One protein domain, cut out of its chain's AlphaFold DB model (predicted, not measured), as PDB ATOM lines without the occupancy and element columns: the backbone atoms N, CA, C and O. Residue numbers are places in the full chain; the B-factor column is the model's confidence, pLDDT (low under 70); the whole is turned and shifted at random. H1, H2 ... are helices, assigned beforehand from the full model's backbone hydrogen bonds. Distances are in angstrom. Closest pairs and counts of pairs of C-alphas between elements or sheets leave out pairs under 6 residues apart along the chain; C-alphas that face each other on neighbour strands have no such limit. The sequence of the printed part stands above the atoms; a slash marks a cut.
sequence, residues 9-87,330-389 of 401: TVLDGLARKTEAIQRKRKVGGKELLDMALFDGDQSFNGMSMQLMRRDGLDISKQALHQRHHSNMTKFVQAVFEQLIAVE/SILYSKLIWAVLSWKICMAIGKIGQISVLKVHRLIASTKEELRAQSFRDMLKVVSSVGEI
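This is residues 9 to 87 and 330 to 389 of the 401 residues of the protein "Transposase IS4 family protein" of Mucilaginibacter paludis DSM 18603 (UniProt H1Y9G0). Two long helices, H5 and H6, lie side by side along the longest axis of an elongated all-helix body, and H2, near the middle, crosses both close to their first residues. Around H2 sit H1 and H3, with H4 on H3 at one end of the body; toward the other end, H7 and H9 pack on the second half of H6, with short H8 between them in the chain. The printed part has 139 residues with nine named helices, H1 to H9 in chain order, and no named strand. It is compact, with a radius of gyration of the C-alphas of 15.7 A, and spans 48 by 28 by 23 A.

H1, residues 9 to 17, touches H2, residues 29 to 38, about perpendicular at 87 degrees; their closest C-alphas, of Asp 12 and Gly 29, are 4.3 A apart. H3, residues 44 to 55, only just touches H2, with 3 pairs of C-alphas within 8 A, the closest those of Met 35 and Met 47 at 6.8 A. H4, residues 61 to 67, touches H3 at 86 degrees, about perpendicular, with C-alphas 44 and 61 closest at 5.1 A. H5, residues 70 to 85, touches H1, closest at Ala 15 and Phe 75, 5.6 A between C-alphas. H6, residues 330 to 349, touches H5 at a shallow tilt of 17 degrees, the same way, with C-alphas 73 and 330 closest at 4.8 A. With residues 330 to 338 alone H6 touches H2, C-alphas 37 and 334 being closest at 5.2 A. H7, residues 357 to 366, touches H6 at a steep tilt of 57 degrees, opposite ways, closest at C-alphas 342 and 361, 5.9 A. H8, residues 368 to 373, touches no helix. H9, residues 376 to 385, touches H6 at a shallow tilt of 30 degrees, the same way, closest at C-alphas 348 and 383, 5.2 A. In all nine helices every O i to N i+4 pair is within hydrogen-bond range.

H1 begins at C-alpha 9 (147.348, 137.856, 167.306) and measures 12.3 A. H2 is 14.1 A long, H3 15.8 A, H4 10.0 A and H5 22.8 A. H6, the longest, runs 28.5 A from C-alpha 330 (153.997, 148.431, 184.133). H7 measures 14.3 A, H8 8.8 A and H9 13.7 A, ending at C-alpha 385 (150.694, 118.705, 178.453).

The C-alphas farthest apart, of Gln 62 and Gln 354, are 48.1 A apart. Residues 88 to 329 are not printed, and C-alphas 87 and 330 are 23.7 A apart across this cut. The link from H1 to H2 is long, with 11 residues. Mean pLDDT of the printed part is 82.5; 22 residues are under 70: 351 to 353, 370 to 371 and 373 to 389.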
ATOM      1  N   THR A   9     148.643 137.308 167.737       89.00
ATOM      2  CA  THR A   9     147.348 137.856 167.306       89.00
ATOM      3  C   THR A   9     146.469 138.288 168.480       89.00
ATOM      4  O   THR A   9     145.848 139.350 168.417       89.00
ATOM      5  N   VAL A  10     146.450 137.512 169.569       90.31
ATOM      6  CA  VAL A  10     145.712 137.834 170.799       90.31
ATOM      7  C   VAL A  10     146.346 139.039 171.490       90.31
ATOM      8  O   VAL A  10     145.644 139.993 171.835       90.31
ATOM      9  N   LEU A  11     147.677 139.051 171.611       92.69
ATOM     10  CA  LEU A  11     148.417 140.175 172.187       92.69
ATOM     11  C   LEU A  11     148.254 141.458 171.364       92.69
ATOM     12  O   LEU A  11     148.063 142.529 171.936       92.69
ATOM     13  N   ASP A  12     148.276 141.373 170.031       92.81
ATOM     14  CA  ASP A  12     147.993 142.514 169.152       92.81
ATOM     15  C   ASP A  12     146.561 143.033 169.339       92.81
ATOM     16  O   ASP A  12     146.340 144.245 169.371       92.81
ATOM     17  N   GLY A  13     145.584 142.130 169.473       93.19
ATOM     18  CA  GLY A  13     144.191 142.479 169.751       93.19
ATOM     19  C   GLY A  13     144.040 143.223 171.078       93.19
ATOM     20  O   GLY A  13     143.405 144.277 171.128       93.19
ATOM     21  N   LEU A  14     144.689 142.726 172.133       94.00
ATOM     22  CA  LEU A  14     144.717 143.381 173.441       94.00
ATOM     23  C   LEU A  14     145.387 144.751 173.383       94.00
ATOM     24  O   LEU A  14     144.817 145.727 173.866       94.00
ATOM     25  N   ALA A  15     146.553 144.843 172.744       94.62
ATOM     26  CA  ALA A  15     147.290 146.093 172.619       94.62
ATOM     27  C   ALA A  15     146.506 147.158 171.836       94.62
ATOM     28  O   ALA A  15     146.624 148.344 172.138       94.62
ATOM     29  N   ARG A  16     145.686 146.761 170.852       94.31
ATOM     30  CA  ARG A  16     144.760 147.675 170.160       94.31
ATOM     31  C   ARG A  16     143.596 148.089 171.052       94.31
ATOM     32  O   ARG A  16     143.283 149.271 171.109       94.31
ATOM     33  N   LYS A  17     142.986 147.141 171.773       94.94
ATOM     34  CA  LYS A  17     141.856 147.407 172.680       94.94
ATOM     35  C   LYS A  17     142.219 148.398 173.786       94.94
ATOM     36  O   LYS A  17     141.385 149.205 174.176       94.94
ATOM     37  N   THR A  18     143.448 148.339 174.293       95.00
ATOM     38  CA  THR A  18     143.948 149.283 175.301       95.00
ATOM     39  C   THR A  18     144.640 150.500 174.694       95.00
ATOM     40  O   THR A  18     145.219 151.285 175.441       95.00
ATOM     41  N   GLU A  19     144.639 150.633 173.362       94.06
ATOM     42  CA  GLU A  19     145.305 151.701 172.606       94.06
ATOM     43  C   GLU A  19     146.821 151.816 172.867       94.06
ATOM     44  O   GLU A  19     147.431 152.861 172.631       94.06
ATOM     45  N   ALA A  20     147.460 150.742 173.342       92.06
ATOM     46  CA  ALA A  20     148.918 150.661 173.452       92.06
ATOM     47  C   ALA A  20     149.587 150.650 172.067       92.06
ATOM     48  O   ALA A  20     150.711 151.131 171.899       92.06
ATOM     49  N   ILE A  21     148.873 150.139 171.060       90.00
ATOM     50  CA  ILE A  21     149.186 150.334 169.645       90.00
ATOM     51  C   ILE A  21     147.942 150.830 168.906       90.00
ATOM     52  O   ILE A  21     146.864 150.259 169.029       90.00
ATOM     53  N   GLN A  22     148.095 151.866 168.082       80.19
ATOM     54  CA  GLN A  22     147.028 152.327 167.179       80.19
ATOM     55  C   GLN A  22     147.141 151.686 165.790       80.19
ATOM     56  O   GLN A  22     146.148 151.352 165.153       80.19
ATOM     57  N   ARG A  23     148.374 151.484 165.307       75.88
ATOM     58  CA  ARG A  23     148.683 150.765 164.063       75.88
ATOM     59  C   ARG A  23     149.881 149.859 164.309       75.88
ATOM     60  O   ARG A  23     150.866 150.301 164.904       75.88
ATOM     61  N   LYS A  24     149.818 148.613 163.833       73.25
ATOM     62  CA  LYS A  24     150.968 147.705 163.888       73.25
ATOM     63  C   LYS A  24     152.015 148.195 162.883       73.25
ATOM     64  O   LYS A  24     151.730 148.294 161.695       73.25
ATOM     65  N   ARG A  25     153.195 148.569 163.382       79.56
ATOM     66  CA  ARG A  25     154.383 148.904 162.574       79.56
ATOM     67  C   ARG A  25     155.493 147.919 162.950       79.56
ATOM     68  O   ARG A  25     155.251 146.722 162.944       79.56
ATOM     69  N   LYS A  26     156.662 148.419 163.362       80.81
ATOM     70  CA  LYS A  26     157.783 147.612 163.866       80.81
ATOM     71  C   LYS A  26     157.488 146.883 165.187       80.81
ATOM     72  O   LYS A  26     158.094 145.862 165.442       80.81
ATOM     73  N   VAL A  27     156.589 147.410 166.022       85.38
ATOM     74  CA  VAL A  27     156.287 146.881 167.367       85.38
ATOM     75  C   VAL A  27     154.815 146.488 167.433       85.38
ATOM     76  O   VAL A  27     153.953 147.342 167.191       85.38
ATOM     77  N   GLY A  28     154.539 145.222 167.742       90.06
ATOM     78  CA  GLY A  28     153.217 144.688 168.062       90.06
ATOM     79  C   GLY A  28     153.057 144.376 169.553       90.06
ATOM     80  O   GLY A  28     153.889 144.740 170.384       90.06
ATOM     81  N   GLY A  29     151.961 143.705 169.901       91.44
ATOM     82  CA  GLY A  29     151.636 143.330 171.277       91.44
ATOM     83  C   GLY A  29     152.643 142.353 171.886       91.44
ATOM     84  O   GLY A  29     152.969 142.482 173.064       91.44
ATOM     85  N   LYS A  30     153.192 141.429 171.083       90.25
ATOM     86  CA  LYS A  30     154.267 140.523 171.521       90.25
ATOM     87  C   LYS A  30     155.497 141.314 171.961       90.25
ATOM     88  O   LYS A  30     155.960 141.133 173.078       90.25
ATOM     89  N   GLU A  31     155.993 142.217 171.119       90.12
ATOM     90  CA  GLU A  31     157.203 142.990 171.419       90.12
ATOM     91  C   GLU A  31     156.983 143.934 172.610       90.12
ATOM     92  O   GLU A  31     157.878 144.105 173.437       90.12
ATOM     93  N   LEU A  32     155.784 144.518 172.745       92.00
ATOM     94  CA  LEU A  32     155.416 145.293 173.934       92.00
ATOM     95  C   LEU A  32     155.490 144.444 175.207       92.00
ATOM     96  O   LEU A  32     156.070 144.880 176.204       92.00
ATOM     97  N   LEU A  33     154.913 143.242 175.181       92.19
ATOM     98  CA  LEU A  33     154.922 142.352 176.333       92.19
ATOM     99  C   LEU A  33     156.338 141.854 176.648       92.19
ATOM    100  O   LEU A  33     156.727 141.869 177.814       92.19
ATOM    101  N   ASP A  34     157.133 141.495 175.637       89.88
ATOM    102  CA  ASP A  34     158.526 141.077 175.816       89.88
ATOM    103  C   ASP A  34     159.346 142.189 176.494       89.88
ATOM    104  O   ASP A  34     160.002 141.951 177.512       89.88
ATOM    105  N   MET A  35     159.221 143.436 176.024       91.12
ATOM    106  CA  MET A  35     159.859 144.581 176.686       91.12
ATOM    107  C   MET A  35     159.455 144.704 178.154       91.12
ATOM    108  O   MET A  35     160.296 144.945 179.024       91.12
ATOM    109  N   ALA A  36     158.167 144.532 178.446       92.38
ATOM    110  CA  ALA A  36     157.653 144.645 179.800       92.38
ATOM    111  C   ALA A  36     158.170 143.518 180.712       92.38
ATOM    112  O   ALA A  36     158.508 143.785 181.868       92.38
ATOM    113  N   LEU A  37     158.227 142.276 180.218       91.06
ATOM    114  CA  LEU A  37     158.554 141.086 181.008       91.06
ATOM    115  C   LEU A  37     160.055 140.847 181.185       91.06
ATOM    116  O   LEU A  37     160.452 140.339 182.240       91.06
ATOM    117  N   PHE A  38     160.869 141.184 180.185       89.06
ATOM    118  CA  PHE A  38     162.299 140.853 180.160       89.06
ATOM    119  C   PHE A  38     163.194 142.076 180.346       89.06
ATOM    120  O   PHE A  38     164.248 141.970 180.971       89.06
ATOM    121  N   ASP A  39     162.750 143.254 179.901       89.75
ATOM    122  CA  ASP A  39     163.597 144.451 179.874       89.75
ATOM    123  C   ASP A  39     163.110 145.576 180.780       89.75
ATOM    124  O   ASP A  39     163.742 146.627 180.820       89.75
ATOM    125  N   GLY A  40     162.021 145.388 181.533       86.00
ATOM    126  CA  GLY A  40     161.413 146.449 182.347       86.00
ATOM    127  C   GLY A  40     162.395 147.159 183.294       86.00
ATOM    128  O   GLY A  40     162.311 148.377 183.489       86.00
ATOM    129  N   ASP A  41     163.381 146.421 183.814       84.56
ATOM    130  CA  ASP A  41     164.419 146.932 184.717       84.56
ATOM    131  C   ASP A  41     165.605 147.617 183.977       84.56
ATOM    132  O   ASP A  41     166.432 148.268 184.615       84.56
ATOM    133  N   GLN A  42     165.683 147.540 182.641       89.00
ATOM    134  CA  GLN A  42     166.754 148.121 181.812       89.00
ATOM    135  C   GLN A  42     166.560 149.620 181.537       89.00
ATOM    136  O   GLN A  42     165.468 150.173 181.651       89.00
ATOM    137  N   SER A  43     167.619 150.318 181.119       90.25
ATOM    138  CA  SER A  43     167.462 151.653 180.518       90.25
ATOM    139  C   SER A  43     166.804 151.554 179.133       90.25
ATOM    140  O   SER A  43     166.865 150.507 178.498       90.25
ATOM    141  N   PHE A  44     166.243 152.650 178.608       90.25
ATOM    142  CA  PHE A  44     165.689 152.652 177.243       90.25
ATOM    143  C   PHE A  44     166.733 152.331 176.160       90.25
ATOM    144  O   PHE A  44     166.396 151.700 175.165       90.25
ATOM    145  N   ASN A  45     168.001 152.705 176.363       90.88
ATOM    146  CA  ASN A  45     169.088 152.271 175.476       90.88
ATOM    147  C   ASN A  45     169.291 150.753 175.570       90.88
ATOM    148  O   ASN A  45     169.442 150.086 174.554       90.88
ATOM    149  N   GLY A  46     169.241 150.200 176.787       90.50
ATOM    150  CA  GLY A  46     169.281 148.755 177.016       90.50
ATOM    151  C   GLY A  46     168.140 148.028 176.309       90.50
ATOM    152  O   GLY A  46     168.395 147.100 175.552       90.50
ATOM    153  N   MET A  47     166.900 148.493 176.482       91.12
ATOM    154  CA  MET A  47     165.720 147.940 175.803       91.12
ATOM    155  C   MET A  47     165.870 147.962 174.275       91.12
ATOM    156  O   MET A  47     165.588 146.965 173.621       91.12
ATOM    157  N   SER A  48     166.357 149.074 173.712       91.31
ATOM    158  CA  SER A  48     166.623 149.208 172.272       91.31
ATOM    159  C   SER A  48     167.632 148.165 171.777       91.31
ATOM    160  O   SER A  48     167.337 147.426 170.838       91.31
ATOM    161  N   MET A  49     168.771 148.012 172.465       90.31
ATOM    162  CA  MET A  49     169.762 146.983 172.128       90.31
ATOM    163  C   MET A  49     169.180 145.569 172.219       90.31
ATOM    164  O   MET A  49     169.487 144.722 171.382       90.31
ATOM    165  N   GLN A  50     168.332 145.303 173.215       89.25
ATOM    166  CA  GLN A  50     167.715 143.990 173.381       89.25
ATOM    167  C   GLN A  50     166.677 143.696 172.290       89.25
ATOM    168  O   GLN A  50     166.601 142.562 171.826       89.25
ATOM    169  N   LEU A  51     165.896 144.682 171.843       88.38
ATOM    170  CA  LEU A  51     164.982 144.535 170.699       88.38
ATOM    171  C   LEU A  51     165.736 144.290 169.392       88.38
ATOM    172  O   LEU A  51     165.367 143.400 168.630       88.38
ATOM    173  N   MET A  52     166.830 145.019 169.160       89.62
ATOM    174  CA  MET A  52     167.685 144.779 167.998       89.62
ATOM    175  C   MET A  52     168.268 143.363 168.034       89.62
ATOM    176  O   MET A  52     168.203 142.635 167.049       89.62
ATOM    177  N   ARG A  53     168.785 142.937 169.193       86.94
ATOM    178  CA  ARG A  53     169.379 141.606 169.367       86.94
ATOM    179  C   ARG A  53     168.368 140.468 169.203       86.94
ATOM    180  O   ARG A  53     168.731 139.432 168.658       86.94
ATOM    181  N   ARG A  54     167.154 140.611 169.741       84.81
ATOM    182  CA  ARG A  54     166.159 139.523 169.801       84.81
ATOM    183  C   ARG A  54     165.260 139.466 168.576       84.81
ATOM    184  O   ARG A  54     164.959 138.368 168.123       84.81
ATOM    185  N   ASP A  55     164.856 140.623 168.063       83.25
ATOM    186  CA  ASP A  55     163.819 140.735 167.034       83.25
ATOM    187  C   ASP A  55     164.326 141.441 165.760       83.25
ATOM    188  O   ASP A  55     163.567 141.620 164.810       83.25
ATOM    189  N   GLY A  56     165.595 141.873 165.716       87.56
ATOM    190  CA  GLY A  56     166.147 142.640 164.589       87.56
ATOM    191  C   GLY A  56     165.548 144.045 164.457       87.56
ATOM    192  O   GLY A  56     165.626 144.666 163.397       87.56
ATOM    193  N   LEU A  57     164.898 144.544 165.515       88.69
ATOM    194  CA  LEU A  57     164.151 145.796 165.488       88.69
ATOM    195  C   LEU A  57     164.999 146.970 165.976       88.69
ATOM    196  O   LEU A  57     165.161 147.182 167.175       88.69
ATOM    197  N   ASP A  58     165.449 147.793 165.031       89.31
ATOM    198  CA  ASP A  58     166.086 149.071 165.343       89.31
ATOM    199  C   ASP A  58     165.041 150.145 165.704       89.31
ATOM    200  O   ASP A  58     164.221 150.571 164.869       89.31
ATOM    201  N   ILE A  59     165.047 150.540 166.982       89.62
ATOM    202  CA  ILE A  59     164.131 151.504 167.598       89.62
ATOM    203  C   ILE A  59     164.920 152.423 168.525       89.62
ATOM    204  O   ILE A  59     165.599 151.963 169.440       89.62
ATOM    205  N   SER A  60     164.760 153.734 168.355       89.69
ATOM    206  CA  SER A  60     165.436 154.723 169.194       89.69
ATOM    207  C   SER A  60     164.920 154.738 170.638       89.69
ATOM    208  O   SER A  60     163.749 154.463 170.923       89.69
ATOM    209  N   LYS A  61     165.779 155.168 171.570       89.88
ATOM    210  CA  LYS A  61     165.400 155.428 172.970       89.88
ATOM    211  C   LYS A  61     164.190 156.356 173.084       89.88
ATOM    212  O   LYS A  61     163.338 156.138 173.940       89.88
ATOM    213  N   GLN A  62     164.122 157.395 172.256       89.25
ATOM    214  CA  GLN A  62     163.037 158.376 172.268       89.25
ATOM    215  C   GLN A  62     161.707 157.717 171.889       89.25
ATOM    216  O   GLN A  62     160.703 157.933 172.564       89.25
ATOM    217  N   ALA A  63     161.712 156.855 170.869       87.94
ATOM    218  CA  ALA A  63     160.529 156.102 170.474       87.94
ATOM    219  C   ALA A  63     160.084 155.115 171.567       87.94
ATOM    220  O   ALA A  63     158.887 154.971 171.808       87.94
ATOM    221  N   LEU A  64     161.020 154.468 172.272       87.94
ATOM    222  CA  LEU A  64     160.688 153.597 173.409       87.94
ATOM    223  C   LEU A  64     160.119 154.369 174.595       87.94
ATOM    224  O   LEU A  64     159.134 153.929 175.190       87.94
ATOM    225  N   HIS A  65     160.687 155.534 174.905       88.12
ATOM    226  CA  HIS A  65     160.167 156.421 175.942       88.12
ATOM    227  C   HIS A  65     158.715 156.821 175.652       88.12
ATOM    228  O   HIS A  65     157.865 156.719 176.530       88.12
ATOM    229  N   GLN A  66     158.406 157.203 174.408       87.69
ATOM    230  CA  GLN A  66     157.045 157.556 173.988       87.69
ATOM    231  C   GLN A  66     156.044 156.402 174.121       87.69
ATOM    232  O   GLN A  66     154.858 156.663 174.253       87.69
ATOM    233  N   ARG A  67     156.493 155.142 174.105       87.81
ATOM    234  CA  ARG A  67     155.628 153.961 174.281       87.81
ATOM    235  C   ARG A  67     155.354 153.605 175.740       87.81
ATOM    236  O   ARG A  67     154.467 152.803 176.006       87.81
ATOM    237  N   HIS A  68     156.101 154.170 176.684       86.38
ATOM    238  CA  HIS A  68     155.923 153.917 178.116       86.38
ATOM    239  C   HIS A  68     154.975 154.952 178.729       86.38
ATOM    240  O   HIS A  68     155.385 155.809 179.508       86.38
ATOM    241  N   HIS A  69     153.707 154.845 178.342       90.19
ATOM    242  CA  HIS A  69     152.599 155.689 178.785       90.19
ATOM    243  C   HIS A  69     151.465 154.842 179.386       90.19
ATOM    244  O   HIS A  69     151.437 153.619 179.227       90.19
ATOM    245  N   SER A  70     150.462 155.487 179.970       92.75
ATOM    246  CA  SER A  70     149.309 154.848 180.624       92.75
ATOM    247  C   SER A  70     148.630 153.721 179.824       92.75
ATOM    248  O   SER A  70     148.295 152.680 180.385       92.75
ATOM    249  N   ASN A  71     148.473 153.848 178.502       95.31
ATOM    250  CA  ASN A  71     147.864 152.793 177.675       95.31
ATOM    251  C   ASN A  71     148.712 151.502 177.587       95.31
ATOM    252  O   ASN A  71     148.159 150.406 177.492       95.31
ATOM    253  N   MET A  72     150.041 151.606 177.699       93.50
ATOM    254  CA  MET A  72     150.937 150.449 177.815       93.50
ATOM    255  C   MET A  72     150.766 149.777 179.179       93.50
ATOM    256  O   MET A  72     150.717 148.555 179.269       93.50
ATOM    257  N   THR A  73     150.585 150.562 180.241       94.62
ATOM    258  CA  THR A  73     150.248 150.026 181.565       94.62
ATOM    259  C   THR A  73     148.933 149.248 181.540       94.62
ATOM    260  O   THR A  73     148.902 148.110 182.002       94.62
ATOM    261  N   LYS A  74     147.882 149.807 180.924       96.38
ATOM    262  CA  LYS A  74     146.591 149.120 180.743       96.38
ATOM    263  C   LYS A  74     146.732 147.817 179.954       96.38
ATOM    264  O   LYS A  74     146.089 146.831 180.294       96.38
ATOM    265  N   PHE A  75     147.583 147.791 178.925       97.31
ATOM    266  CA  PHE A  75     147.875 146.570 178.168       97.31
ATOM    267  C   PHE A  75     148.464 145.471 179.060       97.31
ATOM    268  O   PHE A  75     147.944 144.358 179.088       97.31
ATOM    269  N   VAL A  76     149.510 145.784 179.832       96.56
ATOM    270  CA  VAL A  76     150.159 144.806 180.723       96.56
ATOM    271  C   VAL A  76     149.202 144.346 181.832       96.56
ATOM    272  O   VAL A  76     149.172 143.161 182.160       96.56
ATOM    273  N   GLN A  77     148.370 145.247 182.366       95.88
ATOM    274  CA  GLN A  77     147.300 144.905 183.311       95.88
ATOM    275  C   GLN A  77     146.281 143.934 182.701       95.88
ATOM    276  O   GLN A  77     145.974 142.917 183.314       95.88
ATOM    277  N   ALA A  78     145.824 144.186 181.472       95.25
ATOM    278  CA  ALA A  78     144.882 143.307 180.786       95.25
ATOM    279  C   ALA A  78     145.471 141.906 180.533       95.25
ATOM    280  O   ALA A  78     144.771 140.905 180.684       95.25
ATOM    281  N   VAL A  79     146.762 141.812 180.187       95.00
ATOM    282  CA  VAL A  79     147.459 140.519 180.060       95.00
ATOM    283  C   VAL A  79     147.517 139.797 181.409       95.00
ATOM    284  O   VAL A  79     147.253 138.598 181.471       95.00
ATOM    285  N   PHE A  80     147.830 140.512 182.493       95.19
ATOM    286  CA  PHE A  80     147.841 139.956 183.847       95.19
ATOM    287  C   PHE A  80     146.469 139.401 184.264       95.19
ATOM    288  O   PHE A  80     146.390 138.263 184.728       95.19
ATOM    289  N   GLU A  81     145.398 140.165 184.052       92.25
ATOM    290  CA  GLU A  81     144.023 139.758 184.368       92.25
ATOM    291  C   GLU A  81     143.607 138.505 183.589       92.25
ATOM    292  O   GLU A  81     143.094 137.548 184.173       92.25
ATOM    293  N   GLN A  82     143.893 138.462 182.282       91.19
ATOM    294  CA  GLN A  82     143.606 137.274 181.475       91.19
ATOM    295  C   GLN A  82     144.428 136.065 181.913       91.19
ATOM    296  O   GLN A  82     143.907 134.954 181.943       91.19
ATOM    297  N   LEU A  83     145.693 136.264 182.287       90.38
ATOM    298  CA  LEU A  83     146.557 135.177 182.729       90.38
ATOM    299  C   LEU A  83     146.090 134.558 184.047       90.38
ATOM    300  O   LEU A  83     146.166 133.340 184.202       90.38
ATOM    301  N   ILE A  84     145.600 135.360 184.995       88.06
ATOM    302  CA  ILE A  84     145.003 134.833 186.231       88.06
ATOM    303  C   ILE A  84     143.821 133.923 185.898       88.06
ATOM    304  O   ILE A  84     143.770 132.801 186.408       88.06
ATOM    305  N   ALA A  85     142.947 134.371 184.992       86.25
ATOM    306  CA  ALA A  85     141.744 133.653 184.577       86.25
ATOM    307  C   ALA A  85     142.016 132.330 183.834       86.25
ATOM    308  O   ALA A  85     141.106 131.514 183.694       86.25
ATOM    309  N   VAL A  86     143.248 132.078 183.370       83.38
ATOM    310  CA  VAL A  86     143.620 130.786 182.772       83.38
ATOM    311  C   VAL A  86     143.621 129.697 183.844       83.38
ATOM    312  O   VAL A  86     144.533 129.616 184.666       83.38
ATOM    313  N   GLU A  87     142.633 128.811 183.831       78.50
ATOM    314  CA  GLU A  87     142.619 127.646 184.716       78.50
ATOM    315  C   GLU A  87     143.520 126.527 184.173       78.50
ATOM    316  O   GLU A  87     143.570 126.272 182.968       78.50
ATOM    317  N   SER A 330     153.789 149.481 185.139       95.44
ATOM    318  CA  SER A 330     153.997 148.431 184.133       95.44
ATOM    319  C   SER A 330     154.967 147.360 184.644       95.44
ATOM    320  O   SER A 330     154.664 146.176 184.559       95.44
ATOM    321  N   ILE A 331     156.084 147.757 185.269       95.75
ATOM    322  CA  ILE A 331     157.048 146.826 185.884       95.75
ATOM    323  C   ILE A 331     156.405 146.019 187.019       95.75
ATOM    324  O   ILE A 331     156.679 144.824 187.144       95.75
ATOM    325  N   LEU A 332     155.552 146.636 187.845       96.50
ATOM    326  CA  LEU A 332     154.828 145.938 188.909       96.50
ATOM    327  C   LEU A 332     153.983 144.799 188.329       96.50
ATOM    328  O   LEU A 332     154.155 143.653 188.743       96.50
ATOM    329  N   TYR A 333     153.140 145.083 187.334       96.94
ATOM    330  CA  TYR A 333     152.312 144.052 186.704       96.94
ATOM    331  C   TYR A 333     153.137 143.027 185.918       96.94
ATOM    332  O   TYR A 333     152.833 141.841 185.998       96.94
ATOM    333  N   SER A 334     154.243 143.411 185.276       95.62
ATOM    334  CA  SER A 334     155.179 142.454 184.666       95.62
ATOM    335  C   SER A 334     155.753 141.458 185.674       95.62
ATOM    336  O   SER A 334     155.839 140.258 185.409       95.62
ATOM    337  N   LYS A 335     156.144 141.934 186.862       95.50
ATOM    338  CA  LYS A 335     156.655 141.067 187.935       95.50
ATOM    339  C   LYS A 335     155.566 140.149 188.487       95.50
ATOM    340  O   LYS A 335     155.871 139.019 188.869       95.50
ATOM    341  N   LEU A 336     154.311 140.595 188.485       96.00
ATOM    342  CA  LEU A 336     153.163 139.779 188.877       96.00
ATOM    343  C   LEU A 336     152.771 138.756 187.807       96.00
ATOM    344  O   LEU A 336     152.462 137.625 188.163       96.00
ATOM    345  N   ILE A 337     152.880 139.086 186.518       94.38
ATOM    346  CA  ILE A 337     152.754 138.111 185.424       94.38
ATOM    347  C   ILE A 337     153.762 136.979 185.630       94.38
ATOM    348  O   ILE A 337     153.380 135.812 185.625       94.38
ATOM    349  N   TRP A 338     155.027 137.308 185.916       92.19
ATOM    350  CA  TRP A 338     156.032 136.298 186.257       92.19
ATOM    351  C   TRP A 338     155.669 135.468 187.488       92.19
ATOM    352  O   TRP A 338     155.935 134.272 187.488       92.19
ATOM    353  N   ALA A 339     155.070 136.077 188.514       93.75
ATOM    354  CA  ALA A 339     154.629 135.375 189.717       93.75
ATOM    355  C   ALA A 339     153.496 134.374 189.428       93.75
ATOM    356  O   ALA A 339     153.525 133.249 189.930       93.75
ATOM    357  N   VAL A 340     152.536 134.755 188.581       91.62
ATOM    358  CA  VAL A 340     151.449 133.873 188.132       91.62
ATOM    359  C   VAL A 340     151.993 132.751 187.251       91.62
ATOM    360  O   VAL A 340     151.663 131.590 187.479       91.62
ATOM    361  N   LEU A 341     152.854 133.064 186.277       88.31
ATOM    362  CA  LEU A 341     153.481 132.055 185.418       88.31
ATOM    363  C   LEU A 341     154.283 131.055 186.235       88.31
ATOM    364  O   LEU A 341     154.104 129.851 186.081       88.31
ATOM    365  N   SER A 342     155.136 131.540 187.139       87.94
ATOM    366  CA  SER A 342     155.971 130.664 187.952       87.94
ATOM    367  C   SER A 342     155.147 129.777 188.873       87.94
ATOM    368  O   SER A 342     155.507 128.619 189.085       87.94
ATOM    369  N   TRP A 343     154.029 130.291 189.387       89.81
ATOM    370  CA  TRP A 343     153.064 129.496 190.131       89.81
ATOM    371  C   TRP A 343     152.411 128.422 189.258       89.81
ATOM    372  O   TRP A 343     152.460 127.247 189.610       89.81
ATOM    373  N   LYS A 344     151.862 128.792 188.098       86.50
ATOM    374  CA  LYS A 344     151.186 127.850 187.196       86.50
ATOM    375  C   LYS A 344     152.129 126.758 186.685       86.50
ATOM    376  O   LYS A 344     151.761 125.590 186.695       86.50
ATOM    377  N   ILE A 345     153.366 127.111 186.330       83.12
ATOM    378  CA  ILE A 345     154.415 126.152 185.948       83.12
ATOM    379  C   ILE A 345     154.754 125.226 187.113       83.12
ATOM    380  O   ILE A 345     154.864 124.018 186.925       83.12
ATOM    381  N   CYS A 346     154.890 125.769 188.325       85.12
ATOM    382  CA  CYS A 346     155.089 124.956 189.518       85.12
ATOM    383  C   CYS A 346     153.959 123.925 189.649       85.12
ATOM    384  O   CYS A 346     154.247 122.741 189.753       85.12
ATOM    385  N   MET A 347     152.698 124.345 189.560       84.25
ATOM    386  CA  MET A 347     151.553 123.439 189.701       84.25
ATOM    387  C   MET A 347     151.448 122.409 188.572       84.25
ATOM    388  O   MET A 347     151.058 121.276 188.835       84.25
ATOM    389  N   ALA A 348     151.853 122.764 187.353       78.44
ATOM    390  CA  ALA A 348     151.897 121.828 186.234       78.44
ATOM    391  C   ALA A 348     152.976 120.751 186.401       78.44
ATOM    392  O   ALA A 348     152.721 119.590 186.117       78.44
ATOM    393  N   ILE A 349     154.168 121.114 186.891       77.25
ATOM    394  CA  ILE A 349     155.272 120.162 187.107       77.25
ATOM    395  C   ILE A 349     154.979 119.220 188.285       77.25
ATOM    396  O   ILE A 349     155.463 118.088 188.316       77.25
ATOM    397  N   GLY A 350     154.214 119.673 189.279       72.69
ATOM    398  CA  GLY A 350     153.842 118.849 190.420       72.69
ATOM    399  C   GLY A 350     153.065 119.603 191.493       72.69
ATOM    400  O   GLY A 350     153.155 120.822 191.641       72.69
ATOM    401  N   LYS A 351     152.310 118.852 192.297       68.94
ATOM    402  CA  LYS A 351     151.441 119.422 193.334       68.94
ATOM    403  C   LYS A 351     152.262 120.019 194.487       68.94
ATOM    404  O   LYS A 351     153.410 119.632 194.747       68.94
ATOM    405  N   ILE A 352     151.655 120.955 195.218       66.88
ATOM    406  CA  ILE A 352     152.255 121.583 196.405       66.88
ATOM    407  C   ILE A 352     152.702 120.500 197.394       66.88
ATOM    408  O   ILE A 352     151.941 119.600 197.743       66.88
ATOM    409  N   GLY A 353     153.955 120.582 197.851       65.50
ATOM    410  CA  GLY A 353     154.546 119.617 198.784       65.50
ATOM    411  C   GLY A 353     155.265 118.433 198.126       65.50
ATOM    412  O   GLY A 353     156.093 117.813 198.789       65.50
ATOM    413  N   GLN A 354     155.033 118.157 196.837       70.12
ATOM    414  CA  GLN A 354     155.812 117.167 196.073       70.12
ATOM    415  C   GLN A 354     157.088 117.780 195.495       70.12
ATOM    416  O   GLN A 354     158.138 117.140 195.449       70.12
ATOM    417  N   ILE A 355     157.005 119.049 195.097       74.56
ATOM    418  CA  ILE A 355     158.116 119.808 194.534       74.56
ATOM    419  C   ILE A 355     158.448 121.022 195.400       74.56
ATOM    420  O   ILE A 355     157.604 121.606 196.082       74.56
ATOM    421  N   SER A 356     159.717 121.425 195.372       82.56
ATOM    422  CA  SER A 356     160.159 122.619 196.087       82.56
ATOM    423  C   SER A 356     159.820 123.874 195.286       82.56
ATOM    424  O   SER A 356     160.504 124.188 194.311       82.56
ATOM    425  N   VAL A 357     158.833 124.639 195.765       83.38
ATOM    426  CA  VAL A 357     158.439 125.947 195.207       83.38
ATOM    427  C   VAL A 357     159.658 126.852 194.996       83.38
ATOM    428  O   VAL A 357     159.806 127.461 193.939       83.38
ATOM    429  N   LEU A 358     160.586 126.888 195.962       83.94
ATOM    430  CA  LEU A 358     161.808 127.692 195.877       83.94
ATOM    431  C   LEU A 358     162.723 127.270 194.720       83.94
ATOM    432  O   LEU A 358     163.283 128.138 194.054       83.94
ATOM    433  N   LYS A 359     162.908 125.962 194.493       82.12
ATOM    434  CA  LYS A 359     163.777 125.466 193.413       82.12
ATOM    435  C   LYS A 359     163.174 125.766 192.045       82.12
ATOM    436  O   LYS A 359     163.896 126.235 191.175       82.12
ATOM    437  N   VAL A 360     161.866 125.563 191.888       82.44
ATOM    438  CA  VAL A 360     161.161 125.842 190.629       82.44
ATOM    439  C   VAL A 360     161.217 127.329 190.292       82.44
ATOM    440  O   VAL A 360     161.649 127.696 189.208       82.44
ATOM    441  N   HIS A 361     160.878 128.204 191.243       84.06
ATOM    442  CA  HIS A 361     160.934 129.650 191.012       84.06
ATOM    443  C   HIS A 361     162.357 130.139 190.725       84.06
ATOM    444  O   HIS A 361     162.537 131.047 189.916       84.06
ATOM    445  N   ARG A 362     163.373 129.544 191.367       82.00
ATOM    446  CA  ARG A 362     164.776 129.837 191.061       82.00
ATOM    447  C   ARG A 362     165.128 129.432 189.633       82.00
ATOM    448  O   ARG A 362     165.718 130.248 188.940       82.00
ATOM    449  N   LEU A 363     164.759 128.217 189.222       81.44
ATOM    450  CA  LEU A 363     165.005 127.709 187.874       81.44
ATOM    451  C   LEU A 363     164.379 128.641 186.832       81.44
ATOM    452  O   LEU A 363     165.094 129.155 185.983       81.44
ATOM    453  N   ILE A 364     163.090 128.953 186.984       81.44
ATOM    454  CA  ILE A 364     162.356 129.867 186.095       81.44
ATOM    455  C   ILE A 364     163.023 131.244 186.044       81.44
ATOM    456  O   ILE A 364     163.160 131.830 184.976       81.44
ATOM    457  N   ALA A 365     163.467 131.771 187.190       79.62
ATOM    458  CA  ALA A 365     164.156 133.055 187.230       79.62
ATOM    459  C   ALA A 365     165.519 133.024 186.516       79.62
ATOM    460  O   ALA A 365     165.891 134.033 185.922       79.62
ATOM    461  N   SER A 366     166.247 131.900 186.556       77.44
ATOM    462  CA  SER A 366     167.518 131.733 185.837       77.44
ATOM    463  C   SER A 366     167.354 131.435 184.346       77.44
ATOM    464  O   SER A 366     168.265 131.735 183.586       77.44
ATOM    465  N   THR A 367     166.209 130.894 183.920       76.69
ATOM    466  CA  THR A 367     165.968 130.460 182.534       76.69
ATOM    467  C   THR A 367     164.963 131.343 181.792       76.69
ATOM    468  O   THR A 367     164.447 130.941 180.756       76.69
ATOM    469  N   LYS A 368     164.675 132.563 182.276       78.19
ATOM    470  CA  LYS A 368     163.689 133.472 181.654       78.19
ATOM    471  C   LYS A 368     163.902 133.642 180.146       78.19
ATOM    472  O   LYS A 368     162.947 133.533 179.389       78.19
ATOM    473  N   GLU A 369     165.138 133.878 179.711       72.81
ATOM    474  CA  GLU A 369     165.448 134.062 178.286       72.81
ATOM    475  C   GLU A 369     165.296 132.775 177.463       72.81
ATOM    476  O   GLU A 369     164.843 132.827 176.323       72.81
ATOM    477  N   GLU A 370     165.608 131.613 178.036       69.25
ATOM    478  CA  GLU A 370     165.392 130.313 177.385       69.25
ATOM    479  C   GLU A 370     163.892 130.013 177.252       69.25
ATOM    480  O   GLU A 370     163.432 129.593 176.192       69.25
ATOM    481  N   LEU A 371     163.122 130.327 178.299       69.75
ATOM    482  CA  LEU A 371     161.658 130.255 178.333       69.75
ATOM    483  C   LEU A 371     160.979 131.239 177.372       69.75
ATOM    484  O   LEU A 371     159.822 131.035 177.030       69.75
ATOM    485  N   ARG A 372     161.663 132.316 176.973       74.00
ATOM    486  CA  ARG A 372     161.207 133.239 175.926       74.00
ATOM    487  C   ARG A 372     161.487 132.684 174.530       74.00
ATOM    488  O   ARG A 372     160.684 132.877 173.621       74.00
ATOM    489  N   ALA A 373     162.664 132.074 174.353       64.25
ATOM    490  CA  ALA A 373     163.142 131.551 173.074       64.25
ATOM    491  C   ALA A 373     162.368 130.302 172.633       64.25
ATOM    492  O   ALA A 373     162.045 130.157 171.456       64.25
ATOM    493  N   GLN A 374     162.022 129.433 173.582       59.94
ATOM    494  CA  GLN A 374     160.935 128.473 173.416       59.94
ATOM    495  C   GLN A 374     159.643 129.289 173.469       59.94
ATOM    496  O   GLN A 374     159.458 130.048 174.412       59.94
ATOM    497  N   SER A 375     158.786 129.249 172.448       55.38
ATOM    498  CA  SER A 375     157.637 130.160 172.381       55.38
ATOM    499  C   SER A 375     156.829 130.104 173.688       55.38
ATOM    500  O   SER A 375     156.583 129.016 174.203       55.38
ATOM    501  N   PHE A 376     156.342 131.231 174.223       56.41
ATOM    502  CA  PHE A 376     155.403 131.208 175.362       56.41
ATOM    503  C   PHE A 376     154.198 130.274 175.117       56.41
ATOM    504  O   PHE A 376     153.630 129.730 176.066       56.41
ATOM    505  N   ARG A 377     153.839 130.048 173.842       49.47
ATOM    506  CA  ARG A 377     152.882 129.014 173.420       49.47
ATOM    507  C   ARG A 377     153.294 127.622 173.878       49.47
ATOM    508  O   ARG A 377     152.456 126.890 174.386       49.47
ATOM    509  N   ASP A 378     154.559 127.261 173.701       53.69
ATOM    510  CA  ASP A 378     155.104 125.970 174.106       53.69
ATOM    511  C   ASP A 378     155.152 125.879 175.624       53.69
ATOM    512  O   ASP A 378     154.885 124.823 176.163       53.69
ATOM    513  N   MET A 379     155.367 126.985 176.338       54.19
ATOM    514  CA  MET A 379     155.315 127.008 177.802       54.19
ATOM    515  C   MET A 379     153.911 126.718 178.343       54.19
ATOM    516  O   MET A 379     153.778 125.902 179.249       54.19
ATOM    517  N   LEU A 380     152.857 127.337 177.793       52.56
ATOM    518  CA  LEU A 380     151.477 127.015 178.181       52.56
ATOM    519  C   LEU A 380     151.049 125.634 177.682       52.56
ATOM    520  O   LEU A 380     150.351 124.934 178.409       52.56
ATOM    521  N   LYS A 381     151.506 125.215 176.494       52.41
ATOM    522  CA  LYS A 381     151.305 123.851 175.994       52.41
ATOM    523  C   LYS A 381     151.974 122.826 176.897       52.41
ATOM    524  O   LYS A 381     151.296 121.891 177.277       52.41
ATOM    525  N   VAL A 382     153.219 123.043 177.320       48.28
ATOM    526  CA  VAL A 382     153.959 122.238 178.306       48.28
ATOM    527  C   VAL A 382     153.232 122.257 179.644       48.28
ATOM    528  O   VAL A 382     152.988 121.212 180.222       48.28
ATOM    529  N   VAL A 383     152.784 123.414 180.124       49.25
ATOM    530  CA  VAL A 383     151.959 123.513 181.338       49.25
ATOM    531  C   VAL A 383     150.653 122.714 181.207       49.25
ATOM    532  O   VAL A 383     150.228 122.093 182.177       49.25
ATOM    533  N   SER A 384     150.042 122.673 180.020       43.50
ATOM    534  CA  SER A 384     148.844 121.870 179.746       43.50
ATOM    535  C   SER A 384     149.124 120.391 179.437       43.50
ATOM    536  O   SER A 384     148.267 119.559 179.705       43.50
ATOM    537  N   SER A 385     150.310 120.045 178.922       38.59
ATOM    538  CA  SER A 385     150.694 118.705 178.453       38.59
ATOM    539  C   SER A 385     151.531 117.930 179.471       38.59
ATOM    540  O   SER A 385     151.615 116.711 179.399       38.59
ATOM    541  N   VAL A 386     152.130 118.597 180.461       43.56
ATOM    542  CA  VAL A 386     152.805 117.939 181.596       43.56
ATOM    543  C   VAL A 386     151.793 117.194 182.479       43.56
ATOM    544  O   VAL A 386     152.179 116.250 183.159       43.56
ATOM    545  N   GLY A 387     150.490 117.489 182.358       40.06
ATOM    546  CA  GLY A 387     149.421 116.618 182.862       40.06
ATOM    547  C   GLY A 387     149.431 115.198 182.265       40.06
ATOM    548  O   GLY A 387     148.957 114.268 182.910       40.06
ATOM    549  N   GLU A 388     150.025 114.995 181.083       31.55
ATOM    550  CA  GLU A 388     150.137 113.685 180.417       31.55
ATOM    551  C   GLU A 388     151.519 113.029 180.602       31.55
ATOM    552  O   GLU A 388     151.673 111.815 180.443       31.55
ATOM    553  N   ILE A 389     152.541 113.796 180.997       29.20
ATOM    554  CA  ILE A 389     153.897 113.277 181.186       29.20
ATOM    555  C   ILE A 389     154.031 112.751 182.616       29.20
ATOM    556  O   ILE A 389     154.458 113.451 183.534       29.20
TER     557      ILE A 389